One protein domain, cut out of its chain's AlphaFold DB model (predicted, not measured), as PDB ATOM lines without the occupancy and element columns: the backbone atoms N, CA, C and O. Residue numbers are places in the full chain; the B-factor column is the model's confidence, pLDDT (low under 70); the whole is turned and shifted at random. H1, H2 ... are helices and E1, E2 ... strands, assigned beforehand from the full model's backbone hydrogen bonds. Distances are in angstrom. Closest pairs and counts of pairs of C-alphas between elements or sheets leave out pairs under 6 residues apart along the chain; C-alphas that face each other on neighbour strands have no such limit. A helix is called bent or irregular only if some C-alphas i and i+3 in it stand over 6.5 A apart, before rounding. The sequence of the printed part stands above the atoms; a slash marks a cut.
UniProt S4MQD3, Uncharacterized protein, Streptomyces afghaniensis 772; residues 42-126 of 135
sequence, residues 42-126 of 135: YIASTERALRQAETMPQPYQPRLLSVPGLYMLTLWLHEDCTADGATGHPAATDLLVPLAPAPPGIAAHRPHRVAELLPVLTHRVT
ATOM      1  N   TYR A  42     -33.702   4.497 -19.834       96.38
ATOM      2  CA  TYR A  42     -32.364   5.030 -20.056       96.38
ATOM      3  C   TYR A  42     -32.339   6.309 -20.897       96.38
ATOM      4  O   TYR A  42     -31.360   7.043 -20.800       96.38
ATOM      5  N   ILE A  43     -33.381   6.621 -21.675       96.81
ATOM      6  CA  ILE A  43     -33.426   7.850 -22.481       96.81
ATOM      7  C   ILE A  43     -33.514   9.076 -21.570       96.81
ATOM      8  O   ILE A  43     -32.582   9.880 -21.515       96.81
ATOM      9  N   ALA A  44     -34.582   9.161 -20.771       96.62
ATOM     10  CA  ALA A  44     -34.766  10.245 -19.809       96.62
ATOM     11  C   ALA A  44     -33.655  10.257 -18.745       96.62
ATOM     12  O   ALA A  44     -33.200  11.322 -18.325       96.62
ATOM     13  N   SER A  45     -33.169   9.078 -18.339       97.81
ATOM     14  CA  SER A  45     -32.061   8.980 -17.392       97.81
ATOM     15  C   SER A  45     -30.748   9.537 -17.953       97.81
ATOM     16  O   SER A  45     -30.020  10.203 -17.216       97.81
ATOM     17  N   THR A  46     -30.427   9.269 -19.225       97.56
ATOM     18  CA  THR A  46     -29.229   9.820 -19.884       97.56
ATOM     19  C   THR A  46     -29.348  11.335 -19.987       97.56
ATOM     20  O   THR A  46     -28.429  12.049 -19.604       97.56
ATOM     21  N   GLU A  47     -30.507  11.831 -20.428       96.44
ATOM     22  CA  GLU A  47     -30.769  13.265 -20.555       96.44
ATOM     23  C   GLU A  47     -30.623  14.001 -19.212       96.44
ATOM     24  O   GLU A  47     -29.990  15.052 -19.134       96.44
ATOM     25  N   ARG A  48     -31.148  13.422 -18.123       97.19
ATOM     26  CA  ARG A  48     -30.974  13.956 -16.766       97.19
ATOM     27  C   ARG A  48     -29.506  13.990 -16.338       97.19
ATOM     28  O   ARG A  48     -29.078  14.985 -15.763       97.19
ATOM     29  N   ALA A  49     -28.757  12.913 -16.574       97.94
ATOM     30  CA  ALA A  49     -27.352  12.835 -16.180       97.94
ATOM     31  C   ALA A  49     -26.475  13.821 -16.972       97.94
ATOM     32  O   ALA A  49     -25.579  14.425 -16.390       97.94
ATOM     33  N   LEU A  50     -26.770  14.032 -18.259       97.12
ATOM     34  CA  LEU A  50     -26.111  15.053 -19.081       97.12
ATOM     35  C   LEU A  50     -26.387  16.462 -18.545       97.12
ATOM     36  O   LEU A  50     -25.442  17.186 -18.261       97.12
ATOM     37  N   ARG A  51     -27.657  16.803 -18.274       96.25
ATOM     38  CA  ARG A  51     -28.008  18.088 -17.643       96.25
ATOM     39  C   ARG A  51     -27.311  18.294 -16.298       96.25
ATOM     40  O   ARG A  51     -26.884  19.395 -15.982       96.25
ATOM     41  N   GLN A  52     -27.166  17.239 -15.498       96.94
ATOM     42  CA  GLN A  52     -26.419  17.317 -14.243       96.94
ATOM     43  C   GLN A  52     -24.928  17.596 -14.481       96.94
ATOM     44  O   GLN A  52     -24.353  18.413 -13.766       96.94
ATOM     45  N   ALA A  53     -24.311  16.953 -15.474       97.06
ATOM     46  CA  ALA A  53     -22.916  17.197 -15.840       97.06
ATOM     47  C   ALA A  53     -22.691  18.640 -16.322       97.06
ATOM     48  O   ALA A  53     -21.717  19.266 -15.922       97.06
ATOM     49  N   GLU A  54     -23.629  19.198 -17.092       95.94
ATOM     50  CA  GLU A  54     -23.591  20.591 -17.565       95.94
ATOM     51  C   GLU A  54     -23.618  21.621 -16.422       95.94
ATOM     52  O   GLU A  54     -23.123  22.732 -16.583       95.94
ATOM     53  N   THR A  55     -24.164  21.262 -15.254       96.88
ATOM     54  CA  THR A  55     -24.184  22.134 -14.062       96.88
ATOM     55  C   THR A  55     -22.943  22.012 -13.172       96.88
ATOM     56  O   THR A  55     -22.855  22.698 -12.152       96.88
ATOM     57  N   MET A  56     -22.000  21.121 -13.498       96.06
ATOM     58  CA  MET A  56     -20.806  20.914 -12.678       96.06
ATOM     59  C   MET A  56     -19.789  22.059 -12.846       96.06
ATOM     60  O   MET A  56     -19.733  22.677 -13.906       96.06
ATOM     61  N   PRO A  57     -18.949  22.339 -11.827       94.94
ATOM     62  CA  PRO A  57     -18.006  23.462 -11.875       94.94
ATOM     63  C   PRO A  57     -16.911  23.344 -12.939       94.94
ATOM     64  O   PRO A  57     -16.356  24.358 -13.354       94.94
ATOM     65  N   GLN A  58     -16.570  22.120 -13.346       94.31
ATOM     66  CA  GLN A  58     -15.542  21.848 -14.346       94.31
ATOM     67  C   GLN A  58     -16.148  21.115 -15.548       94.31
ATOM     68  O   GLN A  58     -17.094  20.340 -15.370       94.31
ATOM     69  N   PRO A  59     -15.611  21.337 -16.760       95.50
ATOM     70  CA  PRO A  59     -16.052  20.606 -17.932       95.50
ATOM     71  C   PRO A  59     -15.624  19.138 -17.837       95.50
ATOM     72  O   PRO A  59     -14.566  18.810 -17.302       95.50
ATOM     73  N   TYR A  60     -16.453  18.269 -18.402       96.69
ATOM     74  CA  TYR A  60     -16.155  16.856 -18.589       96.69
ATOM     75  C   TYR A  60     -16.544  16.447 -20.002       96.69
ATOM     76  O   TYR A  60     -17.523  16.954 -20.553       96.69
ATOM     77  N   GLN A  61     -15.842  15.467 -20.560       95.62
ATOM     78  CA  GLN A  61     -16.265  14.789 -21.774       95.62
ATOM     79  C   GLN A  61     -17.212  13.634 -21.404       95.62
ATOM     80  O   GLN A  61     -16.768  12.639 -20.819       95.62
ATOM     81  N   PRO A  62     -18.519  13.727 -21.721       96.44
ATOM     82  CA  PRO A  62     -19.468  12.673 -21.406       96.44
ATOM     83  C   PRO A  62     -19.304  11.491 -22.360       96.44
ATOM     84  O   PRO A  62     -19.314  11.630 -23.581       96.44
ATOM     85  N   ARG A  63     -19.215  10.295 -21.789       96.56
ATOM     86  CA  ARG A  63     -19.105   9.021 -22.498       96.56
ATOM     87  C   ARG A  63     -20.107   8.048 -21.900       96.56
ATOM     88  O   ARG A  63     -20.253   7.965 -20.683       96.56
ATOM     89  N   LEU A  64     -20.822   7.299 -22.729       96.12
ATOM     90  CA  LEU A  64     -21.760   6.304 -22.217       96.12
ATOM     91  C   LEU A  64     -21.050   4.961 -22.045       96.12
ATOM     92  O   LEU A  64     -20.625   4.351 -23.025       96.12
ATOM     93  N   LEU A  65     -20.950   4.485 -20.806       95.06
ATOM     94  CA  LEU A  65     -20.321   3.212 -20.480       95.06
ATOM     95  C   LEU A  65     -21.391   2.154 -20.193       95.06
ATOM     96  O   LEU A  65     -22.201   2.288 -19.274       95.06
ATOM     97  N   SER A  66     -21.382   1.089 -20.992       93.38
ATOM     98  CA  SER A  66     -22.217  -0.091 -20.773       93.38
ATOM     99  C   SER A  66     -21.491  -1.105 -19.896       93.38
ATOM    100  O   SER A  66     -20.318  -1.399 -20.133       93.38
ATOM    101  N   VAL A  67     -22.194  -1.669 -18.912       92.19
ATOM    102  CA  VAL A  67     -21.706  -2.767 -18.069       92.19
ATOM    103  C   VAL A  67     -22.681  -3.943 -18.211       92.19
ATOM    104  O   VAL A  67     -23.562  -4.127 -17.365       92.19
ATOM    105  N   PRO A  68     -22.563  -4.745 -19.292       90.69
ATOM    106  CA  PRO A  68     -23.551  -5.772 -19.626       90.69
ATOM    107  C   PRO A  68     -23.764  -6.806 -18.521       90.69
ATOM    108  O   PRO A  68     -24.898  -7.196 -18.271       90.69
ATOM    109  N   GLY A  69     -22.703  -7.189 -17.800       90.06
ATOM    110  CA  GLY A  69     -22.787  -8.151 -16.694       90.06
ATOM    111  C   GLY A  69     -23.668  -7.700 -15.522       90.06
ATOM    112  O   GLY A  69     -24.043  -8.526 -14.700       90.06
ATOM    113  N   LEU A  70     -24.020  -6.412 -15.449       91.81
ATOM    114  CA  LEU A  70     -24.943  -5.854 -14.457       91.81
ATOM    115  C   LEU A  70     -26.200  -5.251 -15.090       91.81
ATOM    116  O   LEU A  70     -26.968  -4.604 -14.383       91.81
ATOM    117  N   TYR A  71     -26.396  -5.424 -16.403       91.75
ATOM    118  CA  TYR A  71     -27.492  -4.818 -17.164       91.75
ATOM    119  C   TYR A  71     -27.661  -3.321 -16.876       91.75
ATOM    120  O   TYR A  71     -28.777  -2.829 -16.740       91.75
ATOM    121  N   MET A  72     -26.546  -2.598 -16.746       94.38
ATOM    122  CA  MET A  72     -26.559  -1.185 -16.379       94.38
ATOM    123  C   MET A  72     -25.811  -0.324 -17.390       94.38
ATOM    124  O   MET A  72     -24.839  -0.753 -18.018       94.38
ATOM    125  N   LEU A  73     -26.242   0.930 -17.476       96.94
ATOM    126  CA  LEU A  73     -25.529   2.005 -18.149       96.94
ATOM    127  C   LEU A  73     -25.066   3.024 -17.106       96.94
ATOM    128  O   LEU A  73     -25.773   3.302 -16.137       96.94
ATOM    129  N   THR A  74     -23.892   3.604 -17.313       97.38
ATOM    130  CA  THR A  74     -23.380   4.716 -16.510       97.38
ATOM    131  C   THR A  74     -22.857   5.803 -17.432       97.38
ATOM    132  O   THR A  74     -22.227   5.513 -18.450       97.38
ATOM    133  N   LEU A  75     -23.114   7.062 -17.089       97.88
ATOM    134  CA  LEU A  75     -22.447   8.183 -17.736       97.88
ATOM    135  C   LEU A  75     -21.049   8.299 -17.123       97.88
ATOM    136  O   LEU A  75     -20.913   8.490 -15.919       97.88
ATOM    137  N   TRP A  76     -20.023   8.109 -17.936       97.44
ATOM    138  CA  TRP A  76     -18.632   8.352 -17.589       97.44
ATOM    139  C   TRP A  76     -18.290   9.788 -17.974       97.44
ATOM    140  O   TRP A  76     -18.382  10.166 -19.138       97.44
ATOM    141  N   LEU A  77     -17.948  10.597 -16.982       97.50
ATOM    142  CA  LEU A  77     -17.497  11.968 -17.152       97.50
ATOM    143  C   LEU A  77     -15.973  11.956 -17.097       97.50
ATOM    144  O   LEU A  77     -15.390  11.858 -16.015       97.50
ATOM    145  N   HIS A  78     -15.356  11.971 -18.276       96.38
ATOM    146  CA  HIS A  78     -13.908  11.965 -18.413       96.38
ATOM    147  C   HIS A  78     -13.364  13.384 -18.253       96.38
ATOM    148  O   HIS A  78     -13.875  14.314 -18.876       96.38
ATOM    149  N   GLU A  79     -12.372  13.557 -17.388       95.31
ATOM    150  CA  GLU A  79     -11.832  14.873 -17.040       95.31
ATOM    151  C   GLU A  79     -11.055  15.517 -18.200       95.31
ATOM    152  O   GLU A  79     -11.181  16.719 -18.438       95.31
ATOM    153  N   ASP A  80     -10.317  14.721 -18.978       94.00
ATOM    154  CA  ASP A  80      -9.608  15.217 -20.156       94.00
ATOM    155  C   ASP A  80     -10.577  15.422 -21.328       94.00
ATOM    156  O   ASP A  80     -10.909  14.512 -22.089       94.00
ATOM    157  N   CYS A  81     -11.019  16.668 -21.489       93.50
ATOM    158  CA  CYS A  81     -11.900  17.068 -22.581       93.50
ATOM    159  C   CYS A  81     -11.219  17.077 -23.959       93.50
ATOM    160  O   CYS A  81     -11.912  17.193 -24.970       93.50
ATOM    161  N   THR A  82      -9.888  16.970 -24.013       93.19
ATOM    162  CA  THR A  82      -9.110  16.926 -25.258       93.19
ATOM    163  C   THR A  82      -8.824  15.501 -25.729       93.19
ATOM    164  O   THR A  82      -8.416  15.307 -26.875       93.19
ATOM    165  N   ALA A  83      -9.083  14.502 -24.881       91.81
ATOM    166  CA  ALA A  83      -8.914  13.104 -25.226       91.81
ATOM    167  C   ALA A  83      -9.847  12.681 -26.370       91.81
ATOM    168  O   ALA A  83     -11.012  13.087 -26.458       91.81
ATOM    169  N   ASP A  84      -9.352  11.779 -27.216       90.44
ATOM    170  CA  ASP A  84     -10.168  11.124 -28.234       90.44
ATOM    171  C   ASP A  84     -11.340  10.373 -27.575       90.44
ATOM    172  O   ASP A  84     -11.151   9.462 -26.766       90.44
ATOM    173  N   GLY A  85     -12.568  10.755 -27.936       86.62
ATOM    174  CA  GLY A  85     -13.801  10.164 -27.417       86.62
ATOM    175  C   GLY A  85     -14.003   8.694 -27.804       86.62
ATOM    176  O   GLY A  85     -14.835   8.018 -27.198       86.62
ATOM    177  N   ALA A  86     -13.254   8.186 -28.791       85.50
ATOM    178  CA  ALA A  86     -13.330   6.803 -29.252       85.50
ATOM    179  C   ALA A  86     -12.423   5.830 -28.478       85.50
ATOM    180  O   ALA A  86     -12.574   4.612 -28.606       85.50
ATOM    181  N   THR A  87     -11.484   6.329 -27.675       84.44
ATOM    182  CA  THR A  87     -10.476   5.508 -26.992       84.44
ATOM    183  C   THR A  87     -10.311   5.925 -25.536       84.44
ATOM    184  O   THR A  87     -10.814   6.956 -25.110       84.44
ATOM    185  N   GLY A  88      -9.636   5.109 -24.726       84.50
ATOM    186  CA  GLY A  88      -9.286   5.463 -23.351       84.50
ATOM    187  C   GLY A  88      -9.736   4.441 -22.317       84.50
ATOM    188  O   GLY A  88     -10.200   3.345 -22.639       84.50
ATOM    189  N   HIS A  89      -9.542   4.805 -21.056       88.38
ATOM    190  CA  HIS A  89      -9.920   4.024 -19.889       88.38
ATOM    191  C   HIS A  89     -10.378   4.980 -18.781       88.38
ATOM    192  O   HIS A  89      -9.829   6.078 -18.698       88.38
ATOM    193  N   PRO A  90     -11.340   4.584 -17.928       91.62
ATOM    194  CA  PRO A  90     -11.737   5.406 -16.792       91.62
ATOM    195  C   PRO A  90     -10.535   5.668 -15.878       91.62
ATOM    196  O   PRO A  90      -9.971   4.730 -15.303       91.62
ATOM    197  N   ALA A  91     -10.131   6.932 -15.769       93.00
ATOM    198  CA  ALA A  91      -9.087   7.373 -14.856       93.00
ATOM    199  C   ALA A  91      -9.647   7.462 -13.435       93.00
ATOM    200  O   ALA A  91     -10.839   7.664 -13.239       93.00
ATOM    201  N   ALA A  92      -8.795   7.330 -12.418       92.56
ATOM    202  CA  ALA A  92      -9.234   7.291 -11.020       92.56
ATOM    203  C   ALA A  92     -10.021   8.544 -10.573       92.56
ATOM    204  O   ALA A  92     -10.887   8.428  -9.699       92.56
ATOM    205  N   THR A  93      -9.720   9.708 -11.161       93.44
ATOM    206  CA  THR A  93     -10.359  11.004 -10.873       93.44
ATOM    207  C   THR A  93     -11.638  11.248 -11.665       93.44
ATOM    208  O   THR A  93     -12.445  12.079 -11.247       93.44
ATOM    209  N   ASP A  94     -11.865  10.497 -12.746       96.44
ATOM    210  CA  ASP A  94     -13.091  10.593 -13.527       96.44
ATOM    211  C   ASP A  94     -14.313  10.249 -12.669       96.44
ATOM    212  O   ASP A  94     -14.231   9.531 -11.661       96.44
ATOM    213  N   LEU A  95     -15.481  10.713 -13.113       97.75
ATOM    214  CA  LEU A  95     -16.742  10.407 -12.451       97.75
ATOM    215  C   LEU A  95     -17.547   9.373 -13.236       97.75
ATOM    216  O   LEU A  95     -17.613   9.383 -14.464       97.75
ATOM    217  N   LEU A  96     -18.220   8.499 -12.500       97.75
ATOM    218  CA  LEU A  96     -19.247   7.593 -12.988       97.75
ATOM    219  C   LEU A  96     -20.581   8.004 -12.368       97.75
ATOM    220  O   LEU A  96     -20.713   8.074 -11.147       97.75
ATOM    221  N   VAL A  97     -21.574   8.257 -13.211       98.50
ATOM    222  CA  VAL A  97     -22.950   8.565 -12.818       98.50
ATOM    223  C   VAL A  97     -23.856   7.421 -13.292       98.50
ATOM    224  O   VAL A  97     -24.241   7.394 -14.467       98.50
ATOM    225  N   PRO A  98     -24.207   6.456 -12.420       98.19
ATOM    226  CA  PRO A  98     -25.084   5.344 -12.779       98.19
ATOM    227  C   PRO A  98     -26.443   5.841 -13.275       98.19
ATOM    228  O   PRO A  98     -27.054   6.719 -12.663       98.19
ATOM    229  N   LEU A  99     -26.932   5.284 -14.381       98.44
ATOM    230  CA  LEU A  99     -28.238   5.623 -14.939       98.44
ATOM    231  C   LEU A  99     -29.335   4.741 -14.332       98.44
ATOM    232  O   LEU A  99     -29.085   3.605 -13.939       98.44
ATOM    233  N   ALA A 100     -30.562   5.257 -14.277       97.62
ATOM    234  CA  ALA A 100     -31.737   4.500 -13.884       97.62
ATOM    235  C   ALA A 100     -32.284   3.668 -15.068       97.62
ATOM    236  O   ALA A 100     -32.413   4.206 -16.173       97.62
ATOM    237  N   PRO A 101     -32.672   2.398 -14.844       96.94
ATOM    238  CA  PRO A 101     -32.547   1.650 -13.592       96.94
ATOM    239  C   PRO A 101     -31.091   1.251 -13.294       96.94
ATOM    240  O   PRO A 101     -30.376   0.771 -14.175       96.94
ATOM    241  N   ALA A 102     -30.681   1.439 -12.036       95.81
ATOM    242  CA  ALA A 102     -29.385   1.003 -11.522       95.81
ATOM    243  C   ALA A 102     -29.545  -0.308 -10.726       95.81
ATOM    244  O   ALA A 102     -30.612  -0.538 -10.147       95.81
ATOM    245  N   PRO A 103     -28.511  -1.168 -10.657       92.81
ATOM    246  CA  PRO A 103     -28.571  -2.398  -9.875       92.81
ATOM    247  C   PRO A 103     -28.788  -2.129  -8.375       92.81
ATOM    248  O   PRO A 103     -28.368  -1.081  -7.874       92.81
ATOM    249  N   PRO A 104     -29.351  -3.086  -7.612       91.12
ATOM    250  CA  PRO A 104     -29.528  -2.940  -6.169       91.12
ATOM    251  C   PRO A 104     -28.243  -2.517  -5.441       91.12
ATOM    252  O   PRO A 104     -27.151  -3.039  -5.689       91.12
ATOM    253  N   GLY A 105     -28.367  -1.553  -4.527       90.69
ATOM    254  CA  GLY A 105     -27.234  -0.993  -3.782       90.69
ATOM    255  C   GLY A 105     -26.357  -0.013  -4.572       90.69
ATOM    256  O   GLY A 105     -25.330   0.405  -4.050       90.69
ATOM    257  N   ILE A 106     -26.735   0.364  -5.799       94.19
ATOM    258  CA  ILE A 106     -26.102   1.447  -6.562       94.19
ATOM    259  C   ILE A 106     -27.126   2.569  -6.736       94.19
ATOM    260  O   ILE A 106     -28.209   2.360  -7.281       94.19
ATOM    261  N   ALA A 107     -26.791   3.770  -6.266       96.19
ATOM    262  CA  ALA A 107     -27.672   4.926  -6.375       96.19
ATOM    263  C   ALA A 107     -27.599   5.531  -7.786       96.19
ATOM    264  O   ALA A 107     -26.550   6.016  -8.208       96.19
ATOM    265  N   ALA A 108     -28.720   5.535  -8.511       97.62
ATOM    266  CA  ALA A 108     -28.809   6.221  -9.799       97.62
ATOM    267  C   ALA A 108     -28.633   7.741  -9.634       97.62
ATOM    268  O   ALA A 108     -29.077   8.324  -8.644       97.62
ATOM    269  N   HIS A 109     -28.016   8.385 -10.626       98.06
ATOM    270  CA  HIS A 109     -27.766   9.832 -10.707       98.06
ATOM    271  C   HIS A 109     -26.849  10.421  -9.627       98.06
ATOM    272  O   HIS A 109     -26.646  11.635  -9.579       98.06
ATOM    273  N   ARG A 110     -26.254   9.585  -8.773       97.56
ATOM    274  CA  ARG A 110     -25.212  10.019  -7.848       97.56
ATOM    275  C   ARG A 110     -23.853   9.915  -8.547       97.56
ATOM    276  O   ARG A 110     -23.500   8.820  -8.976       97.56
ATOM    277  N   PRO A 111     -23.086  11.011  -8.681       97.31
ATOM    278  CA  PRO A 111     -21.718  10.927  -9.169       97.31
ATOM    279  C   PRO A 111     -20.839  10.204  -8.150       97.31
ATOM    280  O   PRO A 111     -20.897  10.491  -6.953       97.31
ATOM    281  N   HIS A 112     -20.025   9.281  -8.640       97.06
ATOM    282  CA  HIS A 112     -19.023   8.547  -7.879       97.06
ATOM    283  C   HIS A 112     -17.677   8.685  -8.567       97.06
ATOM    284  O   HIS A 112     -17.622   8.639  -9.795       97.06
ATOM    285  N   ARG A 113     -16.582   8.782  -7.811       96.50
ATOM    286  CA  ARG A 113     -15.258   8.661  -8.431       96.50
ATOM    287  C   ARG A 113     -15.081   7.248  -8.973       96.50
ATOM    288  O   ARG A 113     -15.512   6.277  -8.346       96.50
ATOM    289  N   VAL A 114     -14.404   7.118 -10.109       95.88
ATOM    290  CA  VAL A 114     -14.036   5.812 -10.672       95.88
ATOM    291  C   VAL A 114     -13.320   4.955  -9.631       95.88
ATOM    292  O   VAL A 114     -13.662   3.783  -9.483       95.88
ATOM    293  N   ALA A 115     -12.391   5.542  -8.868       94.31
ATOM    294  CA  ALA A 115     -11.650   4.844  -7.816       94.31
ATOM    295  C   ALA A 115     -12.547   4.198  -6.742       94.31
ATOM    296  O   ALA A 115     -12.158   3.202  -6.138       94.31
ATOM    297  N   GLU A 116     -13.746   4.737  -6.517       93.88
ATOM    298  CA  GLU A 116     -14.687   4.256  -5.502       93.88
ATOM    299  C   GLU A 116     -15.661   3.220  -6.078       93.88
ATOM    300  O   GLU A 116     -15.912   2.183  -5.464       93.88
ATOM    301  N   LEU A 117     -16.218   3.479  -7.267       93.00
ATOM    302  CA  LEU A 117     -17.288   2.650  -7.826       93.00
ATOM    303  C   LEU A 117     -16.775   1.489  -8.687       93.00
ATOM    304  O   LEU A 117     -17.338   0.393  -8.631       93.00
ATOM    305  N   LEU A 118     -15.719   1.687  -9.481       91.38
ATOM    306  CA  LEU A 118     -15.243   0.672 -10.427       91.38
ATOM    307  C   LEU A 118     -14.830  -0.652  -9.747       91.38
ATOM    308  O   LEU A 118     -15.184  -1.709 -10.283       91.38
ATOM    309  N   PRO A 119     -14.169  -0.656  -8.567       90.69
ATOM    310  CA  PRO A 119     -13.885  -1.897  -7.845       90.69
ATOM    311  C   PRO A 119     -15.154  -2.667  -7.453       90.69
ATOM    312  O   PRO A 119     -15.203  -3.889  -7.601       90.69
ATOM    313  N   VAL A 120     -16.213  -1.965  -7.030       91.25
ATOM    314  CA  VAL A 120     -17.505  -2.575  -6.667       91.25
ATOM    315  C   VAL A 120     -18.163  -3.223  -7.885       91.25
ATOM    316  O   VAL A 120     -18.632  -4.360  -7.802       91.25
ATOM    317  N   LEU A 121     -18.175  -2.533  -9.031       89.94
ATOM    318  CA  LEU A 121     -18.712  -3.083 -10.281       89.94
ATOM    319  C   LEU A 121     -17.917  -4.316 -10.726       89.94
ATOM    320  O   LEU A 121     -18.503  -5.342 -11.062       89.94
ATOM    321  N   THR A 122     -16.587  -4.238 -10.666       87.38
ATOM    322  CA  THR A 122     -15.685  -5.333 -11.054       87.38
ATOM    323  C   THR A 122     -15.906  -6.571 -10.189       87.38
ATOM    324  O   THR A 122     -16.018  -7.678 -10.718       87.38
ATOM    325  N   HIS A 123     -16.048  -6.395  -8.873       87.56
ATOM    326  CA  HIS A 123     -16.351  -7.493  -7.958       87.56
ATOM    327  C   HIS A 123     -17.682  -8.178  -8.305       87.56
ATOM    328  O   HIS A 123     -17.769  -9.399  -8.281       87.56
ATOM    329  N   ARG A 124     -18.720  -7.410  -8.661       86.44
ATOM    330  CA  ARG A 124     -20.050  -7.959  -8.982       86.44
ATOM    331  C   ARG A 124     -20.133  -8.636 -10.353       86.44
ATOM    332  O   ARG A 124     -20.981  -9.501 -10.534       86.44
ATOM    333  N   VAL A 125     -19.293  -8.237 -11.308       85.38
ATOM    334  CA  VAL A 125     -19.245  -8.830 -12.661       85.38
ATOM    335  C   VAL A 125     -18.349 -10.067 -12.715       85.38
ATOM    336  O   VAL A 125     -18.522 -10.908 -13.595       85.38
ATOM    337  N   THR A 126     -17.385 -10.196 -11.798       77.44
ATOM    338  CA  THR A 126     -16.475 -11.344 -11.778       77.44
ATOM    339  C   THR A 126     -17.263 -12.610 -11.428       77.44
ATOM    340  O   THR A 126     -17.809 -12.683 -10.326       77.44
TER     341      THR A 126
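This is residues 42 to 126 of the 135 residues of an uncharacterized protein of Streptomyces afghaniensis 772 (UniProt S4MQD3). A small sheet of three antiparallel strands, E1, E2 and E3, makes the middle of this domain, with one helix packed on each of its faces: H1 runs along the strands on one face, and H2 runs slantwise on the other, near the edge strand E3. Two long links without named elements, residues 79 to 94 and 99 to 113, join the last three elements, and the second folds back so that residues 112 to 113 pair with residues 95 to 96 of E3. The printed part has 85 residues with two named helices and three named strands, in the order H1, E1, E2, E3, H2, and its class is mixed, helices and strands. It is compact, with a radius of gyration of the C-alphas of 12.1 A, and rounded, spanning 32 by 25 by 21 A.

The sheet has the order E1, residues 61 to 67, then E2, residues 72 to 78, then E3, residues 95 to 98. It is a meander, each strand the antiparallel neighbour of the one before. E1 and E2 form a hairpin at 152 degrees between their directions, with N 63 and O 76 at 2.8 A, within hydrogen-bond range. E2 and E3 form another hairpin at 159 degrees, with N 97 and O 75 at 2.8 A, also within hydrogen-bond range. H1, residues 42 to 54, is on the sheet at a height of 9.5 A and lies over E2, at 20 degrees on the local plane. The closest C-alphas of H1 and E2 are those of Ala 49 and Leu 75, 6.9 A apart. H2, residues 114 to 125, is on the opposite face at a height over the sheet of 9.8 A. It is only just over E3, with 3 of its 12 C-alphas falling on that strand, and stands at 35 degrees to it on the local plane. The closest C-alphas of E3 and H2 are those of Leu 95 and Val 114, 5.6 A apart. H1 and H2 are apart. Each O i to N i+4 pair of H1 is within hydrogen-bond range, and 6 of 8 are in H2. H2 is irregular, but only just: C-alphas 116 and 119 are 6.6 A apart.

E1 measures 18.7 A from first to last C-alpha, E2 18.4 A and E3 9.8 A. H1 measures 18.0 A and begins at C-alpha 42, (-32.364, 5.030, -20.056). H2 measures 15.7 A and ends at C-alpha 125, (-19.245, -8.830, -12.661).

The two C-alphas farthest apart are those of Pro 57 and Thr 126, 34.8 A. The printed part has no cut. The links E2 to E3 and E3 to H2 are long, with 16 and 15 residues. The mean pLDDT of the printed part is 94.0, and no printed residue is under 70.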